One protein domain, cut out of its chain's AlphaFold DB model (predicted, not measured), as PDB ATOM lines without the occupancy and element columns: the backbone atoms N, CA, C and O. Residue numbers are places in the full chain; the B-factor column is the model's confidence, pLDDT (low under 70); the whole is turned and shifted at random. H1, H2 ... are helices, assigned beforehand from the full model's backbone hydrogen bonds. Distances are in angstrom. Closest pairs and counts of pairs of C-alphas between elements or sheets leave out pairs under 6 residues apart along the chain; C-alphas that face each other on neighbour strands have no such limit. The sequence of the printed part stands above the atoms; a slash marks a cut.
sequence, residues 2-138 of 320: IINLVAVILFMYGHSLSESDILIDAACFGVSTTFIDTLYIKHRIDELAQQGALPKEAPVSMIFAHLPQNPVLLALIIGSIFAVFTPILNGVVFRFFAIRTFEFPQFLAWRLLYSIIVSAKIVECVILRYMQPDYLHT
ATOM      1  N   ILE A   2     112.481 111.955  88.277       75.19
ATOM      2  CA  ILE A   2     112.879 112.436  86.928       75.19
ATOM      3  C   ILE A   2     111.761 113.217  86.217       75.19
ATOM      4  O   ILE A   2     112.010 114.302  85.707       75.19
ATOM      5  N   ILE A   3     110.524 112.713  86.255       75.69
ATOM      6  CA  ILE A   3     109.355 113.363  85.631       75.69
ATOM      7  C   ILE A   3     109.158 114.790  86.170       75.69
ATOM      8  O   ILE A   3     109.046 115.741  85.401       75.69
ATOM      9  N   ASN A   4     109.211 114.954  87.497       78.00
ATOM     10  CA  ASN A   4     109.094 116.262  88.145       78.00
ATOM     11  C   ASN A   4     110.280 117.183  87.828       78.00
ATOM     12  O   ASN A   4     110.108 118.398  87.791       78.00
ATOM     13  N   LEU A   5     111.481 116.638  87.619       80.44
ATOM     14  CA  LEU A   5     112.654 117.428  87.241       80.44
ATOM     15  C   LEU A   5     112.520 117.983  85.818       80.44
ATOM     16  O   LEU A   5     112.766 119.163  85.592       80.44
ATOM     17  N   VAL A   6     112.081 117.141  84.876       82.00
ATOM     18  CA  VAL A   6     111.862 117.525  83.474       82.00
ATOM     19  C   VAL A   6     110.786 118.598  83.370       82.00
ATOM     20  O   VAL A   6     111.006 119.596  82.692       82.00
ATOM     21  N   ALA A   7     109.665 118.442  84.083       79.88
ATOM     22  CA  ALA A   7     108.606 119.450  84.105       79.88
ATOM     23  C   ALA A   7     109.152 120.829  84.496       79.88
ATOM     24  O   ALA A   7     108.861 121.828  83.851       79.88
ATOM     25  N   VAL A   8     110.023 120.888  85.496       82.62
ATOM     26  CA  VAL A   8     110.563 122.169  85.944       82.62
ATOM     27  C   VAL A   8     111.640 122.749  85.050       82.62
ATOM     28  O   VAL A   8     111.690 123.965  84.889       82.62
ATOM     29  N   ILE A   9     112.426 121.913  84.380       85.12
ATOM     30  CA  ILE A   9     113.283 122.404  83.299       85.12
ATOM     31  C   ILE A   9     112.423 122.996  82.175       85.12
ATOM     32  O   ILE A   9     112.745 124.058  81.664       85.12
ATOM     33  N   LEU A  10     111.304 122.371  81.815       84.06
ATOM     34  CA  LEU A  10     110.453 122.876  80.734       84.06
ATOM     35  C   LEU A  10     109.717 124.174  81.095       84.06
ATOM     36  O   LEU A  10     109.594 125.047  80.243       84.06
ATOM     37  N   PHE A  11     109.232 124.308  82.332       82.06
ATOM     38  CA  PHE A  11     108.363 125.426  82.723       82.06
ATOM     39  C   PHE A  11     109.076 126.588  83.422       82.06
ATOM     40  O   PHE A  11     108.515 127.677  83.479       82.06
ATOM     41  N   MET A  12     110.275 126.382  83.971       84.12
ATOM     42  CA  MET A  12     110.947 127.393  84.803       84.12
ATOM     43  C   MET A  12     112.345 127.779  84.302       84.12
ATOM     44  O   MET A  12     112.982 128.656  84.887       84.12
ATOM     45  N   TYR A  13     112.839 127.155  83.227       86.94
ATOM     46  CA  TYR A  13     114.157 127.468  82.675       86.94
ATOM     47  C   TYR A  13     114.247 128.913  82.178       86.94
ATOM     48  O   TYR A  13     113.383 129.394  81.453       86.94
ATOM     49  N   GLY A  14     115.333 129.595  82.553       77.69
ATOM     50  CA  GLY A  14     115.611 130.971  82.132       77.69
ATOM     51  C   GLY A  14     114.875 132.057  82.924       77.69
ATOM     52  O   GLY A  14     115.090 133.235  82.651       77.69
ATOM     53  N   HIS A  15     114.061 131.695  83.919       81.00
ATOM     54  CA  HIS A  15     113.376 132.648  84.790       81.00
ATOM     55  C   HIS A  15     114.092 132.810  86.140       81.00
ATOM     56  O   HIS A  15     114.605 131.846  86.712       81.00
ATOM     57  N   SER A  16     114.105 134.037  86.668       83.06
ATOM     58  CA  SER A  16     114.390 134.283  88.085       83.06
ATOM     59  C   SER A  16     113.153 133.917  88.893       83.06
ATOM     60  O   SER A  16     112.061 134.406  88.607       83.06
ATOM     61  N   LEU A  17     113.326 133.051  89.886       86.50
ATOM     62  CA  LEU A  17     112.221 132.488  90.647       86.50
ATOM     63  C   LEU A  17     112.080 133.202  91.982       86.50
ATOM     64  O   LEU A  17     113.051 133.354  92.734       86.50
ATOM     65  N   SER A  18     110.857 133.639  92.267       87.25
ATOM     66  CA  SER A  18     110.507 134.217  93.557       87.25
ATOM     67  C   SER A  18     110.321 133.124  94.611       87.25
ATOM     68  O   SER A  18     110.090 131.955  94.290       87.25
ATOM     69  N   GLU A  19     110.374 133.506  95.889       86.12
ATOM     70  CA  GLU A  19     110.033 132.609  97.001       86.12
ATOM     71  C   GLU A  19     108.674 131.923  96.773       86.12
ATOM     72  O   GLU A  19     108.571 130.707  96.918       86.12
ATOM     73  N   SER A  20     107.650 132.669  96.341       88.00
ATOM     74  CA  SER A  20     106.315 132.117  96.084       88.00
ATOM     75  C   SER A  20     106.306 131.030  95.012       88.00
ATOM     76  O   SER A  20     105.648 130.010  95.208       88.00
ATOM     77  N   ASP A  21     107.059 131.201  93.924       87.56
ATOM     78  CA  ASP A  21     107.105 130.215  92.836       87.56
ATOM     79  C   ASP A  21     107.687 128.887  93.329       87.56
ATOM     80  O   ASP A  21     107.180 127.810  93.013       87.56
ATOM     81  N   ILE A  22     108.719 128.966  94.173       87.75
ATOM     82  CA  ILE A  22     109.403 127.798  94.732       87.75
ATOM     83  C   ILE A  22     108.532 127.100  95.776       87.75
ATOM     84  O   ILE A  22     108.521 125.872  95.845       87.75
ATOM     85  N   LEU A  23     107.787 127.854  96.586       91.19
ATOM     86  CA  LEU A  23     106.862 127.286  97.567       91.19
ATOM     87  C   LEU A  23     105.683 126.574  96.890       91.19
ATOM     88  O   LEU A  23     105.292 125.495  97.336       91.19
ATOM     89  N   ILE A  24     105.146 127.137  95.803       90.56
ATOM     90  CA  ILE A  24     104.094 126.496  95.002       90.56
ATOM     91  C   ILE A  24     104.632 125.221  94.348       90.56
ATOM     92  O   ILE A  24     104.009 124.164  94.447       90.56
ATOM     93  N   ASP A  25     105.812 125.291  93.732       90.12
ATOM     94  CA  ASP A  25     106.476 124.122  93.158       90.12
ATOM     95  C   ASP A  25     106.727 123.026  94.207       90.12
ATOM     96  O   ASP A  25     106.417 121.861  93.964       90.12
ATOM     97  N   ALA A  26     107.200 123.391  95.401       89.94
ATOM     98  CA  ALA A  26     107.416 122.464  96.506       89.94
ATOM     99  C   ALA A  26     106.119 121.761  96.949       89.94
ATOM    100  O   ALA A  26     106.142 120.566  97.263       89.94
ATOM    101  N   ALA A  27     104.985 122.471  96.947       91.88
ATOM    102  CA  ALA A  27     103.678 121.897  97.256       91.88
ATOM    103  C   ALA A  27     103.256 120.891  96.176       91.88
ATOM    104  O   ALA A  27     102.935 119.739  96.481       91.88
ATOM    105  N   CYS A  28     103.328 121.305  94.906       90.12
ATOM    106  CA  CYS A  28     103.020 120.466  93.749       90.12
ATOM    107  C   CYS A  28     103.899 119.211  93.709       90.12
ATOM    108  O   CYS A  28     103.396 118.112  93.475       90.12
ATOM    109  N   PHE A  29     105.194 119.359  93.994       90.44
ATOM    110  CA  PHE A  29     106.147 118.262  94.095       90.44
ATOM    111  C   PHE A  29     105.755 117.263  95.188       90.44
ATOM    112  O   PHE A  29     105.806 116.056  94.944       90.44
ATOM    113  N   GLY A  30     105.361 117.744  96.373       87.31
ATOM    114  CA  GLY A  30     104.921 116.892  97.479       87.31
ATOM    115  C   GLY A  30     103.726 116.021  97.091       87.31
ATOM    116  O   GLY A  30     103.749 114.809  97.313       87.31
ATOM    117  N   VAL A  31     102.724 116.609  96.429       90.31
ATOM    118  CA  VAL A  31     101.548 115.875  95.938       90.31
ATOM    119  C   VAL A  31     101.938 114.881  94.847       90.31
ATOM    120  O   VAL A  31     101.699 113.683  94.993       90.31
ATOM    121  N   SER A  32     102.555 115.348  93.759       90.12
ATOM    122  CA  SER A  32     102.805 114.511  92.581       90.12
ATOM    123  C   SER A  32     103.749 113.350  92.887       90.12
ATOM    124  O   SER A  32     103.504 112.226  92.452       90.12
ATOM    125  N   THR A  33     104.790 113.594  93.687       90.25
ATOM    126  CA  THR A  33     105.736 112.557  94.115       90.25
ATOM    127  C   THR A  33     105.043 111.526  94.989       90.25
ATOM    128  O   THR A  33     105.194 110.338  94.738       90.25
ATOM    129  N   THR A  34     104.204 111.952  95.938       91.62
ATOM    130  CA  THR A  34     103.460 111.008  96.780       91.62
ATOM    131  C   THR A  34     102.523 110.128  95.961       91.62
ATOM    132  O   THR A  34     102.466 108.924  96.197       91.62
ATOM    133  N   PHE A  35     101.822 110.688  94.976       92.69
ATOM    134  CA  PHE A  35     100.957 109.909  94.089       92.69
ATOM    135  C   PHE A  35     101.727 108.851  93.299       92.69
ATOM    136  O   PHE A  35     101.339 107.682  93.297       92.69
ATOM    137  N   ILE A  36     102.823 109.251  92.652       90.31
ATOM    138  CA  ILE A  36     103.646 108.345  91.844       90.31
ATOM    139  C   ILE A  36     104.268 107.259  92.729       90.31
ATOM    140  O   ILE A  36     104.137 106.073  92.421       90.31
ATOM    141  N   ASP A  37     104.894 107.654  93.840       90.62
ATOM    142  CA  ASP A  37     105.592 106.737  94.740       90.62
ATOM    143  C   ASP A  37     104.601 105.756  95.384       90.62
ATOM    144  O   ASP A  37     104.876 104.561  95.433       90.62
ATOM    145  N   THR A  38     103.407 106.208  95.793       92.69
ATOM    146  CA  THR A  38     102.393 105.331  96.405       92.69
ATOM    147  C   THR A  38     101.914 104.242  95.452       92.69
ATOM    148  O   THR A  38     101.850 103.073  95.835       92.69
ATOM    149  N   LEU A  39     101.604 104.604  94.203       92.19
ATOM    150  CA  LEU A  39     101.150 103.643  93.196       92.19
ATOM    151  C   LEU A  39     102.247 102.633  92.850       92.19
ATOM    152  O   LEU A  39     101.987 101.429  92.807       92.19
ATOM    153  N   TYR A  40     103.472 103.118  92.644       92.25
ATOM    154  CA  TYR A  40     104.613 102.272  92.313       92.25
ATOM    155  C   TYR A  40     104.972 101.312  93.457       92.25
ATOM    156  O   TYR A  40     105.125 100.111  93.237       92.25
ATOM    157  N   ILE A  41     105.058 101.823  94.689       92.44
ATOM    158  CA  ILE A  41     105.395 101.023  95.870       92.44
ATOM    159  C   ILE A  41     104.316  99.984  96.139       92.44
ATOM    160  O   ILE A  41     104.660  98.833  96.386       92.44
ATOM    161  N   LYS A  42     103.028 100.348  96.059       92.12
ATOM    162  CA  LYS A  42     101.947  99.375  96.251       92.12
ATOM    163  C   LYS A  42     102.074  98.221  95.266       92.12
ATOM    164  O   LYS A  42     102.054  97.070  95.683       92.12
ATOM    165  N   HIS A  43     102.228  98.531  93.979       92.25
ATOM    166  CA  HIS A  43     102.375  97.506  92.953       92.25
ATOM    167  C   HIS A  43     103.548  96.572  93.269       92.25
ATOM    168  O   HIS A  43     103.391  95.354  93.256       92.25
ATOM    169  N   ARG A  44     104.697  97.139  93.654       91.38
ATOM    170  CA  ARG A  44     105.880  96.352  93.996       91.38
ATOM    171  C   ARG A  44     105.703  95.506  95.258       91.38
ATOM    172  O   ARG A  44     106.170  94.372  95.297       91.38
ATOM    173  N   ILE A  45     105.059  96.045  96.290       89.44
ATOM    174  CA  ILE A  45     104.787  95.309  97.528       89.44
ATOM    175  C   ILE A  45     103.806  94.170  97.262       89.44
ATOM    176  O   ILE A  45     104.041  93.075  97.755       89.44
ATOM    177  N   ASP A  46     102.774  94.380  96.443       89.94
ATOM    178  CA  ASP A  46     101.823  93.327  96.072       89.94
ATOM    179  C   ASP A  46     102.516  92.172  95.338       89.94
ATOM    180  O   ASP A  46     102.291  91.009  95.671       89.94
ATOM    181  N   GLU A  47     103.404  92.478  94.384       90.06
ATOM    182  CA  GLU A  47     104.219  91.467  93.697       90.06
ATOM    183  C   GLU A  47     105.073  90.653  94.679       90.06
ATOM    184  O   GLU A  47     105.114  89.424  94.603       90.06
ATOM    185  N   LEU A  48     105.750  91.330  95.611       87.06
ATOM    186  CA  LEU A  48     106.606  90.680  96.603       87.06
ATOM    187  C   LEU A  48     105.789  89.873  97.622       87.06
ATOM    188  O   LEU A  48     106.188  88.765  97.986       87.06
ATOM    189  N   ALA A  49     104.627  90.378  98.037       85.75
ATOM    190  CA  ALA A  49     103.713  89.705  98.958       85.75
ATOM    191  C   ALA A  49     103.188  88.398  98.360       85.75
ATOM    192  O   ALA A  49     103.208  87.353  99.013       85.75
ATOM    193  N   GLN A  50     102.787  88.433  97.083       87.56
ATOM    194  CA  GLN A  50     102.362  87.254  96.324       87.56
ATOM    195  C   GLN A  50     103.482  86.220  96.156       87.56
ATOM    196  O   GLN A  50     103.210  85.042  95.911       87.56
ATOM    197  N   GLN A  51     104.743  86.629  96.291       87.19
ATOM    198  CA  GLN A  51     105.909  85.748  96.253       87.19
ATOM    199  C   GLN A  51     106.330  85.249  97.644       87.19
ATOM    200  O   GLN A  51     107.176  84.365  97.718       87.19
ATOM    201  N   GLY A  52     105.737  85.756  98.733       81.88
ATOM    202  CA  GLY A  52     106.183  85.458 100.101       81.88
ATOM    203  C   GLY A  52     107.534  86.099 100.449       81.88
ATOM    204  O   GLY A  52     108.204  85.665 101.387       81.88
ATOM    205  N   ALA A  53     107.961  87.091  99.662       84.44
ATOM    206  CA  ALA A  53     109.288  87.696  99.722       84.44
ATOM    207  C   ALA A  53     109.344  88.953 100.604       84.44
ATOM    208  O   ALA A  53     110.421  89.524 100.774       84.44
ATOM    209  N   LEU A  54     108.214  89.404 101.162       83.62
ATOM    210  CA  LEU A  54     108.234  90.512 102.113       83.62
ATOM    211  C   LEU A  54     108.868  90.075 103.430       83.62
ATOM    212  O   LEU A  54     108.847  88.889 103.774       83.62
ATOM    213  N   PRO A  55     109.437  91.016 104.191       80.75
ATOM    214  CA  PRO A  55     110.024  90.671 105.463       80.75
ATOM    215  C   PRO A  55     108.984  90.275 106.501       80.75
ATOM    216  O   PRO A  55     107.905  90.859 106.593       80.75
ATOM    217  N   LYS A  56     109.347  89.263 107.294       71.19
ATOM    218  CA  LYS A  56     108.488  88.687 108.335       71.19
ATOM    219  C   LYS A  56     108.250  89.650 109.500       71.19
ATOM    220  O   LYS A  56     107.201  89.611 110.136       71.19
ATOM    221  N   GLU A  57     109.231  90.505 109.776       73.75
ATOM    222  CA  GLU A  57     109.220  91.439 110.895       73.75
ATOM    223  C   GLU A  57     109.276  92.876 110.372       73.75
ATOM    224  O   GLU A  57     110.265  93.310 109.778       73.75
ATOM    225  N   ALA A  58     108.201  93.629 110.604       75.31
ATOM    226  CA  ALA A  58     108.132  95.058 110.336       75.31
ATOM    227  C   ALA A  58     107.690  95.803 111.605       75.31
ATOM    228  O   ALA A  58     106.891  95.276 112.386       75.31
ATOM    229  N   PRO A  59     108.185  97.032 111.840       79.19
ATOM    230  CA  PRO A  59     107.779  97.815 112.995       79.19
ATOM    231  C   PRO A  59     106.280  98.124 112.926       79.19
ATOM    232  O   PRO A  59     105.790  98.763 111.992       79.19
ATOM    233  N   VAL A  60     105.547  97.676 113.943       81.88
ATOM    234  CA  VAL A  60     104.109  97.925 114.049       81.88
ATOM    235  C   VAL A  60     103.889  99.353 114.528       81.88
ATOM    236  O   VAL A  60     104.452  99.782 115.537       81.88
ATOM    237  N   SER A  61     103.056 100.102 113.810       81.94
ATOM    238  CA  SER A  61     102.675 101.457 114.189       81.94
ATOM    239  C   SER A  61     101.169 101.620 114.102       81.94
ATOM    240  O   SER A  61     100.583 101.527 113.025       81.94
ATOM    241  N   MET A  62     100.538 101.936 115.238       80.81
ATOM    242  CA  MET A  62      99.088 102.145 115.294       80.81
ATOM    243  C   MET A  62      98.636 103.252 114.338       80.81
ATOM    244  O   MET A  62      97.595 103.122 113.706       80.81
ATOM    245  N   ILE A  63      99.426 104.319 114.194       83.25
ATOM    246  CA  ILE A  63      99.095 105.449 113.315       83.25
ATOM    247  C   ILE A  63      99.025 104.985 111.858       83.25
ATOM    248  O   ILE A  63      98.064 105.288 111.156       83.25
ATOM    249  N   PHE A  64     100.024 104.222 111.412       84.62
ATOM    250  CA  PHE A  64     100.072 103.748 110.033       84.62
ATOM    251  C   PHE A  64      99.047 102.643 109.772       84.62
ATOM    252  O   PHE A  64      98.504 102.603 108.678       84.62
ATOM    253  N   ALA A  65      98.706 101.807 110.755       83.94
ATOM    254  CA  ALA A  65      97.661 100.793 110.593       83.94
ATOM    255  C   ALA A  65      96.268 101.405 110.321       83.94
ATOM    256  O   ALA A  65      95.480 100.834 109.573       83.94
ATOM    257  N   HIS A  66      95.976 102.591 110.867       86.94
ATOM    258  CA  HIS A  66      94.691 103.281 110.660       86.94
ATOM    259  C   HIS A  66      94.589 104.042 109.330       86.94
ATOM    260  O   HIS A  66      93.502 104.489 108.959       86.94
ATOM    261  N   LEU A  67      95.694 104.228 108.606       89.19
ATOM    262  CA  LEU A  67      95.657 104.879 107.298       89.19
ATOM    263  C   LEU A  67      94.946 103.978 106.274       89.19
ATOM    264  O   LEU A  67      94.945 102.759 106.414       89.19
ATOM    265  N   PRO A  68      94.365 104.525 105.202       89.81
ATOM    266  CA  PRO A  68      93.658 103.722 104.210       89.81
ATOM    267  C   PRO A  68      94.599 102.804 103.420       89.81
ATOM    268  O   PRO A  68      95.738 103.160 103.127       89.81
ATOM    269  N   GLN A  69      94.090 101.634 103.028       88.69
ATOM    270  CA  GLN A  69      94.794 100.695 102.144       88.69
ATOM    271  C   GLN A  69      94.680 101.096 100.664       88.69
ATOM    272  O   GLN A  69      95.544 100.764  99.848       88.69
ATOM    273  N   ASN A  70      93.621 101.835 100.306       91.31
ATOM    274  CA  ASN A  70      93.433 102.344  98.951       91.31
ATOM    275  C   ASN A  70      94.588 103.305  98.595       91.31
ATOM    276  O   ASN A  70      94.750 104.316  99.284       91.31
ATOM    277  N   PRO A  71      95.361 103.036  97.525       90.56
ATOM    278  CA  PRO A  71      96.551 103.816  97.192       90.56
ATOM    279  C   PRO A  71      96.243 105.270  96.855       90.56
ATOM    280  O   PRO A  71      97.034 106.147  97.179       90.56
ATOM    281  N   VAL A  72      95.091 105.550  96.245       92.00
ATOM    282  CA  VAL A  72      94.697 106.917  95.888       92.00
ATOM    283  C   VAL A  72      94.385 107.715  97.150       92.00
ATOM    284  O   VAL A  72      94.857 108.838  97.305       92.00
ATOM    285  N   LEU A  73      93.634 107.128  98.085       91.88
ATOM    286  CA  LEU A  73      93.290 107.801  99.337       91.88
ATOM    287  C   LEU A  73      94.517 107.960 100.248       91.88
ATOM    288  O   LEU A  73      94.692 109.009 100.863       91.88
ATOM    289  N   LEU A  74      95.395 106.953 100.291       92.38
ATOM    290  CA  LEU A  74      96.668 107.033 101.004       92.38
ATOM    291  C   LEU A  74      97.551 108.144 100.427       92.38
ATOM    292  O   LEU A  74      98.059 108.975 101.181       92.38
ATOM    293  N   ALA A  75      97.674 108.193  99.097       93.25
ATOM    294  CA  ALA A  75      98.426 109.226  98.405       93.25
ATOM    295  C   ALA A  75      97.853 110.624  98.652       93.25
ATOM    296  O   ALA A  75      98.620 111.564  98.822       93.25
ATOM    297  N   LEU A  76      96.526 110.773  98.726       92.94
ATOM    298  CA  LEU A  76      95.887 112.044  99.066       92.94
ATOM    299  C   LEU A  76      96.216 112.488 100.494       92.94
ATOM    300  O   LEU A  76      96.566 113.649 100.692       92.94
ATOM    301  N   ILE A  77      96.134 111.593 101.483       93.06
ATOM    302  CA  ILE A  77      96.406 111.938 102.887       93.06
ATOM    303  C   ILE A  77      97.880 112.299 103.075       93.06
ATOM    304  O   ILE A  77      98.196 113.394 103.542       93.06
ATOM    305  N   ILE A  78      98.786 111.402 102.675       91.94
ATOM    306  CA  ILE A  78     100.230 111.632 102.793       91.94
ATOM    307  C   ILE A  78     100.633 112.832 101.929       91.94
ATOM    308  O   ILE A  78     101.361 113.711 102.385       91.94
ATOM    309  N   GLY A  79     100.096 112.921 100.713       91.88
ATOM    310  CA  GLY A  79     100.387 113.989  99.767       91.88
ATOM    311  C   GLY A  79      99.948 115.345 100.293       91.88
ATOM    312  O   GLY A  79     100.706 116.293 100.166       91.88
ATOM    313  N   SER A  80      98.797 115.438 100.964       92.31
ATOM    314  CA  SER A  80      98.338 116.678 101.609       92.31
ATOM    315  C   SER A  80      99.266 117.104 102.747       92.31
ATOM    316  O   SER A  80      99.601 118.281 102.861       92.31
ATOM    317  N   ILE A  81      99.741 116.152 103.559       92.38
ATOM    318  CA  ILE A  81     100.710 116.437 104.625       92.38
ATOM    319  C   ILE A  81     102.010 116.978 104.021       92.38
ATOM    320  O   ILE A  81     102.491 118.032 104.438       92.38
ATOM    321  N   PHE A  82     102.564 116.309 103.007       91.69
ATOM    322  CA  PHE A  82     103.807 116.742 102.365       91.69
ATOM    323  C   PHE A  82     103.641 117.994 101.495       91.69
ATOM    324  O   PHE A  82     104.598 118.758 101.369       91.69
ATOM    325  N   ALA A  83     102.450 118.264 100.962       92.19
ATOM    326  CA  ALA A  83     102.133 119.494 100.240       92.19
ATOM    327  C   ALA A  83     102.164 120.726 101.145       92.19
ATOM    328  O   ALA A  83     102.460 121.813 100.671       92.19
ATOM    329  N   VAL A  84     101.884 120.562 102.441       92.44
ATOM    330  CA  VAL A  84     101.982 121.635 103.439       92.44
ATOM    331  C   VAL A  84     103.375 121.668 104.063       92.44
ATOM    332  O   VAL A  84     103.992 122.725 104.176       92.44
ATOM    333  N   PHE A  85     103.910 120.505 104.433       90.31
ATOM    334  CA  PHE A  85     105.196 120.404 105.117       90.31
ATOM    335  C   PHE A  85     106.369 120.856 104.241       90.31
ATOM    336  O   PHE A  85     107.240 121.584 104.715       90.31
ATOM    337  N   THR A  86     106.397 120.461 102.964       89.88
ATOM    338  CA  THR A  86     107.536 120.751 102.078       89.88
ATOM    339  C   THR A  86     107.698 122.255 101.826       89.88
ATOM    340  O   THR A  86     108.815 122.749 101.999       89.88
ATOM    341  N   PRO A  87     106.643 123.031 101.508       92.06
ATOM    342  CA  PRO A  87     106.742 124.487 101.432       92.06
ATOM    343  C   PRO A  87     107.123 125.130 102.762       92.06
ATOM    344  O   PRO A  87     107.991 125.992 102.777       92.06
ATOM    345  N   ILE A  88     106.541 124.704 103.891       88.69
ATOM    346  CA  ILE A  88     106.894 125.271 105.204       88.69
ATOM    347  C   ILE A  88     108.385 125.077 105.488       88.69
ATOM    348  O   ILE A  88     109.061 126.031 105.868       88.69
ATOM    349  N   LEU A  89     108.913 123.871 105.261       86.75
ATOM    350  CA  LEU A  89     110.331 123.573 105.447       86.75
ATOM    351  C   LEU A  89     111.206 124.474 104.564       86.75
ATOM    352  O   LEU A  89     112.150 125.084 105.060       86.75
ATOM    353  N   ASN A  90     110.867 124.599 103.278       86.56
ATOM    354  CA  ASN A  90     111.577 125.474 102.346       86.56
ATOM    355  C   ASN A  90     111.515 126.946 102.781       86.56
ATOM    356  O   ASN A  90     112.548 127.603 102.848       86.56
ATOM    357  N   GLY A  91     110.339 127.447 103.161       86.38
ATOM    358  CA  GLY A  91     110.150 128.824 103.616       86.38
ATOM    359  C   GLY A  91     110.919 129.133 104.901       86.38
ATOM    360  O   GLY A  91     111.528 130.195 105.015       86.38
ATOM    361  N   VAL A  92     110.968 128.196 105.854       82.56
ATOM    362  CA  VAL A  92     111.804 128.327 107.057       82.56
ATOM    363  C   VAL A  92     113.279 128.431 106.675       82.56
ATOM    364  O   VAL A  92     113.966 129.315 107.184       82.56
ATOM    365  N   VAL A  93     113.763 127.590 105.757       83.31
ATOM    366  CA  VAL A  93     115.154 127.646 105.285       83.31
ATOM    367  C   VAL A  93     115.445 128.969 104.574       83.31
ATOM    368  O   VAL A  93     116.436 129.622 104.893       83.31
ATOM    369  N   PHE A  94     114.587 129.408 103.654       84.81
ATOM    370  CA  PHE A  94     114.797 130.647 102.899       84.81
ATOM    371  C   PHE A  94     114.816 131.868 103.806       84.81
ATOM    372  O   PHE A  94     115.721 132.693 103.699       84.81
ATOM    373  N   ARG A  95     113.898 131.937 104.776       82.62
ATOM    374  CA  ARG A  95     113.906 132.987 105.803       82.62
ATOM    375  C   ARG A  95     115.148 132.913 106.677       82.62
ATOM    376  O   ARG A  95     115.745 133.947 106.961       82.62
ATOM    377  N   PHE A  96     115.558 131.711 107.074       76.31
ATOM    378  CA  PHE A  96     116.746 131.515 107.897       76.31
ATOM    379  C   PHE A  96     118.024 131.959 107.185       76.31
ATOM    380  O   PHE A  96     118.867 132.562 107.837       76.31
ATOM    381  N   PHE A  97     118.155 131.732 105.873       77.62
ATOM    382  CA  PHE A  97     119.289 132.182 105.048       77.62
ATOM    383  C   PHE A  97     119.080 133.552 104.376       77.62
ATOM    384  O   PHE A  97     119.946 133.997 103.629       77.62
ATOM    385  N   ALA A  98     117.960 134.232 104.646       80.31
ATOM    386  CA  ALA A  98     117.568 135.501 104.026       80.31
ATOM    387  C   ALA A  98     117.565 135.491 102.477       80.31
ATOM    388  O   ALA A  98     117.790 136.526 101.845       80.31
ATOM    389  N   ILE A  99     117.281 134.340 101.860       80.06
ATOM    390  CA  ILE A  99     117.227 134.189 100.400       80.06
ATOM    391  C   ILE A  99     115.852 134.643  99.907       80.06
ATOM    392  O   ILE A  99     114.836 134.126 100.362       80.06
ATOM    393  N   ARG A 100     115.814 135.599  98.973       77.81
ATOM    394  CA  ARG A 100     114.554 136.160  98.438       77.81
ATOM    395  C   ARG A 100     114.234 135.721  97.013       77.81
ATOM    396  O   ARG A 100     113.070 135.673  96.627       77.81
ATOM    397  N   THR A 101     115.265 135.424  96.238       83.00
ATOM    398  CA  THR A 101     115.167 135.064  94.825       83.00
ATOM    399  C   THR A 101     116.211 134.013  94.514       83.00
ATOM    400  O   THR A 101     117.320 134.083  95.043       83.00
ATOM    401  N   PHE A 102     115.868 133.079  93.636       82.31
ATOM    402  CA  PHE A 102     116.809 132.096  93.120       82.31
ATOM    403  C   PHE A 102     116.978 132.277  91.621       82.31
ATOM    404  O   PHE A 102     116.008 132.436  90.875       82.31
ATOM    405  N   GLU A 103     118.221 132.183  91.168       86.75
ATOM    406  CA  GLU A 103     118.482 131.878  89.770       86.75
ATOM    407  C   GLU A 103     118.119 130.418  89.484       86.75
ATOM    408  O   GLU A 103     118.208 129.548  90.357       86.75
ATOM    409  N   PHE A 104     117.747 130.126  88.238       83.81
ATOM    410  CA  PHE A 104     117.321 128.787  87.839       83.81
ATOM    411  C   PHE A 104     118.305 127.661  88.237       83.81
ATOM    412  O   PHE A 104     117.845 126.657  88.786       83.81
ATOM    413  N   PRO A 105     119.641 127.789  88.063       84.69
ATOM    414  CA  PRO A 105     120.576 126.750  88.498       84.69
ATOM    415  C   PRO A 105     120.564 126.529  90.015       84.69
ATOM    416  O   PRO A 105     120.617 125.387  90.476       84.69
ATOM    417  N   GLN A 106     120.459 127.612  90.793       83.31
ATOM    418  CA  GLN A 106     120.417 127.555  92.254       83.31
ATOM    419  C   GLN A 106     119.154 126.847  92.734       83.31
ATOM    420  O   GLN A 106     119.215 125.960  93.587       83.31
ATOM    421  N   PHE A 107     118.018 127.196  92.133       86.69
ATOM    422  CA  PHE A 107     116.756 126.526  92.385       86.69
ATOM    423  C   PHE A 107     116.811 125.049  91.991       86.69
ATOM    424  O   PHE A 107     116.377 124.212  92.772       86.69
ATOM    425  N   LEU A 108     117.379 124.694  90.835       85.25
ATOM    426  CA  LEU A 108     117.476 123.300  90.399       85.25
ATOM    427  C   LEU A 108     118.319 122.456  91.367       85.25
ATOM    428  O   LEU A 108     117.921 121.346  91.725       85.25
ATOM    429  N   ALA A 109     119.456 122.985  91.824       83.00
ATOM    430  CA  ALA A 109     120.301 122.323  92.814       83.00
ATOM    431  C   ALA A 109     119.581 122.162  94.162       83.00
ATOM    432  O   ALA A 109     119.580 121.077  94.748       83.00
ATOM    433  N   TRP A 110     118.919 123.222  94.630       86.38
ATOM    434  CA  TRP A 110     118.130 123.193  95.856       86.38
ATOM    435  C   TRP A 110     116.962 122.201  95.765       86.38
ATOM    436  O   TRP A 110     116.754 121.388  96.666       86.38
ATOM    437  N   ARG A 111     116.262 122.195  94.627       84.88
ATOM    438  CA  ARG A 111     115.196 121.250  94.291       84.88
ATOM    439  C   ARG A 111     115.676 119.819  94.353       84.88
ATOM    440  O   ARG A 111     115.036 118.998  95.003       84.88
ATOM    441  N   LEU A 112     116.795 119.503  93.710       84.75
ATOM    442  CA  LEU A 112     117.394 118.172  93.776       84.75
ATOM    443  C   LEU A 112     117.674 117.760  95.225       84.75
ATOM    444  O   LEU A 112     117.305 116.661  95.629       84.75
ATOM    445  N   LEU A 113     118.250 118.658  96.025       82.50
ATOM    446  CA  LEU A 113     118.576 118.374  97.417       82.50
ATOM    447  C   LEU A 113     117.329 118.055  98.254       82.50
ATOM    448  O   LEU A 113     117.264 116.986  98.866       82.50
ATOM    449  N   TYR A 114     116.335 118.950  98.282       83.19
ATOM    450  CA  TYR A 114     115.155 118.722  99.117       83.19
ATOM    451  C   TYR A 114     114.289 117.577  98.573       83.19
ATOM    452  O   TYR A 114     113.732 116.816  99.362       83.19
ATOM    453  N   SER A 115     114.194 117.411  97.247       84.81
ATOM    454  CA  SER A 115     113.365 116.364  96.632       84.81
ATOM    455  C   SER A 115     113.856 114.959  96.960       84.81
ATOM    456  O   SER A 115     113.029 114.090  97.219       84.81
ATOM    457  N   ILE A 116     115.173 114.741  97.025       84.50
ATOM    458  CA  ILE A 116     115.756 113.459  97.444       84.50
ATOM    459  C   ILE A 116     115.370 113.143  98.892       84.50
ATOM    460  O   ILE A 116     114.919 112.037  99.185       84.50
ATOM    461  N   ILE A 117     115.521 114.116  99.794       84.12
ATOM    462  CA  ILE A 117     115.240 113.938 101.226       84.12
ATOM    463  C   ILE A 117     113.749 113.666 101.452       84.12
ATOM    464  O   ILE A 117     113.381 112.731 102.163       84.12
ATOM    465  N   VAL A 118     112.889 114.477 100.833       86.69
ATOM    466  CA  VAL A 118     111.435 114.383 100.983       86.69
ATOM    467  C   VAL A 118     110.894 113.112 100.328       86.69
ATOM    468  O   VAL A 118     110.121 112.402 100.963       86.69
ATOM    469  N   SER A 119     111.339 112.769  99.113       87.56
ATOM    470  CA  SER A 119     110.920 111.533  98.432       87.56
ATOM    471  C   SER A 119     111.326 110.295  99.228       87.56
ATOM    472  O   SER A 119     110.490 109.424  99.441       87.56
ATOM    473  N   ALA A 120     112.545 110.244  99.779       87.44
ATOM    474  CA  ALA A 120     112.951 109.137 100.644       87.44
ATOM    475  C   ALA A 120     111.999 108.959 101.841       87.44
ATOM    476  O   ALA A 120     111.610 107.839 102.164       87.44
ATOM    477  N   LYS A 121     111.564 110.059 102.469       88.00
ATOM    478  CA  LYS A 121     110.626 110.010 103.599       88.00
ATOM    479  C   LYS A 121     109.205 109.625 103.196       88.00
ATOM    480  O   LYS A 121     108.564 108.875 103.927       88.00
ATOM    481  N   ILE A 122     108.729 110.086 102.042       89.44
ATOM    482  CA  ILE A 122     107.450 109.650 101.468       89.44
ATOM    483  C   ILE A 122     107.476 108.134 101.240       89.44
ATOM    484  O   ILE A 122     106.582 107.431 101.707       89.44
ATOM    485  N   VAL A 123     108.529 107.628 100.591       89.69
ATOM    486  CA  VAL A 123     108.719 106.199 100.307       89.69
ATOM    487  C   VAL A 123     108.711 105.378 101.597       89.69
ATOM    488  O   VAL A 123     107.973 104.400 101.684       89.69
ATOM    489  N   GLU A 124     109.467 105.781 102.624       88.81
ATOM    490  CA  GLU A 124     109.480 105.079 103.917       88.81
ATOM    491  C   GLU A 124     108.086 105.034 104.569       88.81
ATOM    492  O   GLU A 124     107.679 103.988 105.074       88.81
ATOM    493  N   CYS A 125     107.326 106.135 104.529       89.31
ATOM    494  CA  CYS A 125     105.959 106.191 105.055       89.31
ATOM    495  C   CYS A 125     105.003 105.243 104.314       89.31
ATOM    496  O   CYS A 125     104.207 104.547 104.946       89.31
ATOM    497  N   VAL A 126     105.082 105.205 102.982       91.25
ATOM    498  CA  VAL A 126     104.238 104.337 102.150       91.25
ATOM    499  C   VAL A 126     104.598 102.865 102.353       91.25
ATOM    500  O   VAL A 126     103.701 102.044 102.550       91.25
ATOM    501  N   ILE A 127     105.892 102.523 102.353       90.69
ATOM    502  CA  ILE A 127     106.349 101.154 102.629       90.69
ATOM    503  C   ILE A 127     105.850 100.723 104.004       90.69
ATOM    504  O   ILE A 127     105.239  99.665 104.123       90.69
ATOM    505  N   LEU A 128     106.039 101.555 105.036       89.75
ATOM    506  CA  LEU A 128     105.596 101.211 106.381       89.75
ATOM    507  C   LEU A 128     104.089 100.943 106.433       89.75
ATOM    508  O   LEU A 128     103.676 100.011 107.123       89.75
ATOM    509  N   ARG A 129     103.274 101.719 105.703       91.31
ATOM    510  CA  ARG A 129     101.826 101.500 105.642       91.31
ATOM    511  C   ARG A 129     101.478 100.112 105.107       91.31
ATOM    512  O   ARG A 129     100.653  99.425 105.707       91.31
ATOM    513  N   TYR A 130     102.077  99.713 103.992       89.38
ATOM    514  CA  TYR A 130     101.787  98.427 103.354       89.38
ATOM    515  C   TYR A 130     102.510  97.240 104.002       89.38
ATOM    516  O   TYR A 130     102.237  96.096 103.672       89.38
ATOM    517  N   MET A 131     103.391  97.499 104.963       86.81
ATOM    518  CA  MET A 131     104.009  96.478 105.807       86.81
ATOM    519  C   MET A 131     103.276  96.281 107.142       86.81
ATOM    520  O   MET A 131     103.724  95.494 107.973       86.81
ATOM    521  N   GLN A 132     102.170  96.996 107.386       89.19
ATOM    522  CA  GLN A 132     101.385  96.800 108.604       89.19
ATOM    523  C   GLN A 132     100.643  95.447 108.585       89.19
ATOM    524  O   GLN A 132     100.224  94.992 107.515       89.19
ATOM    525  N   PRO A 133     100.436  94.809 109.757       82.88
ATOM    526  CA  PRO A 133      99.817  93.485 109.837       82.88
ATOM    527  C   PRO A 133      98.436  93.414 109.177       82.88
ATOM    528  O   PRO A 133      98.133  92.441 108.492       82.88
ATOM    529  N   ASP A 134      97.623  94.468 109.313       83.75
ATOM    530  CA  ASP A 134      96.279  94.555 108.723       83.75
ATOM    531  C   ASP A 134      96.283  94.406 107.195       83.75
ATOM    532  O   ASP A 134      95.318  93.915 106.619       83.75
ATOM    533  N   TYR A 135      97.369  94.820 106.541       82.75
ATOM    534  CA  TYR A 135      97.540  94.683 105.102       82.75
ATOM    535  C   TYR A 135      98.094  93.307 104.728       82.75
ATOM    536  O   TYR A 135      97.557  92.643 103.841       82.75
ATOM    537  N   LEU A 136      99.137  92.855 105.431       82.00
ATOM    538  CA  LEU A 136      99.820  91.588 105.150       82.00
ATOM    539  C   LEU A 136      98.909  90.369 105.328       82.00
ATOM    540  O   LEU A 136      99.017  89.423 104.553       82.00
ATOM    541  N   HIS A 137      97.966  90.410 106.276       80.75
ATOM    542  CA  HIS A 137      96.973  89.347 106.474       80.75
ATOM    543  C   HIS A 137      96.026  89.136 105.278       80.75
ATOM    544  O   HIS A 137      95.324  88.129 105.234       80.75
ATOM    545  N   THR A 138      96.016  90.043 104.297       81.06
ATOM    546  CA  THR A 138      95.262  89.878 103.043       81.06
ATOM    547  C   THR A 138      95.897  88.830 102.119       81.06
ATOM    548  O   THR A 138      95.238  88.329 101.211       81.06
TER     549      THR A 138
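AT A GLANCE: This is residues 2 to 138 of the 320 residues of an uncharacterized protein of Eubacterium barkeri (UniProt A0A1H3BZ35). An elongated up-and-down bundle of four helices, each running against the one before it in the chain: long H2 runs most of its length, H4 and H5 pack on H2, and the shorter H1 is loosely attached beside H2. Short H3 and H6 sit at one end with the long link from H2 to H3, while the links H1 to H2 and H4 to H5 lie at the other. The printed part has 137 residues, with six named helices in the order H1 to H6 and no named strand; the class is all helix. It is only just compact, close to loose, with a radius of gyration of the C-alphas of 17.2 A, and spans 51 by 27 by 22 A.

HOW THE PARTS SIT: H1, residues 2 to 12, and H2, residues 19 to 50, form a helical hairpin. They only just touch, with 3 pairs of C-alphas within 8 A, H2 with residues 29 to 33 alone; the closest C-alphas, of Asn 4 and Phe 29, are 6.9 A apart, and the helices run opposite ways at a shallow tilt of 19 degrees. H4, residues 71 to 96, touches H2, the closest C-alphas being those of Ala 27 and Ala 83 at 4.1 A; they run opposite ways at 37 degrees, only just a steep tilt. H5, residues 104 to 130, touches H2, the C-alphas of Thr 38 and Val 126 being closest at 6.1 A; they run the same way at 35.5 degrees, only just steep. H4 and H5 are close but not clearly touching: C-alphas 86 and 118, their closest, are 7.5 A apart. H3, residues 62 to 65, only just touches H5, with 3 pairs of C-alphas within 8 A, at residues 128 to 129 of H5 alone; C-alphas 64 and 129 are closest at 5.2 A. H6, residues 133 to 136, touches no helix. Each O i to N i+4 pair is within hydrogen-bond range in H1, H2 and H5, and 21 of 22 in H4; H3 and H6 are too short for such a pair.

IN THESE COORDINATES: H1 begins at C-alpha 2 (112.879, 112.436, 86.928) and measures 15.2 A. H2 measures 46.0 A, ending at C-alpha 50 (102.362, 87.254, 96.324). H4 measures 35.9 A, with a kink of 26 degrees near residue 78, and H5 37.5 A, with one of 26 degrees near residue 114. H3 and H6 measure 5.1 A each; H6 ends at C-alpha 136 (99.820, 91.588, 105.150).

THE WHOLE: The farthest C-alphas, of Gly 14 and His 137, are 51.7 A apart. The printed part has no cut. The link H2 to H3 is long, with 11 residues. No printed residue is under 70 in pLDDT.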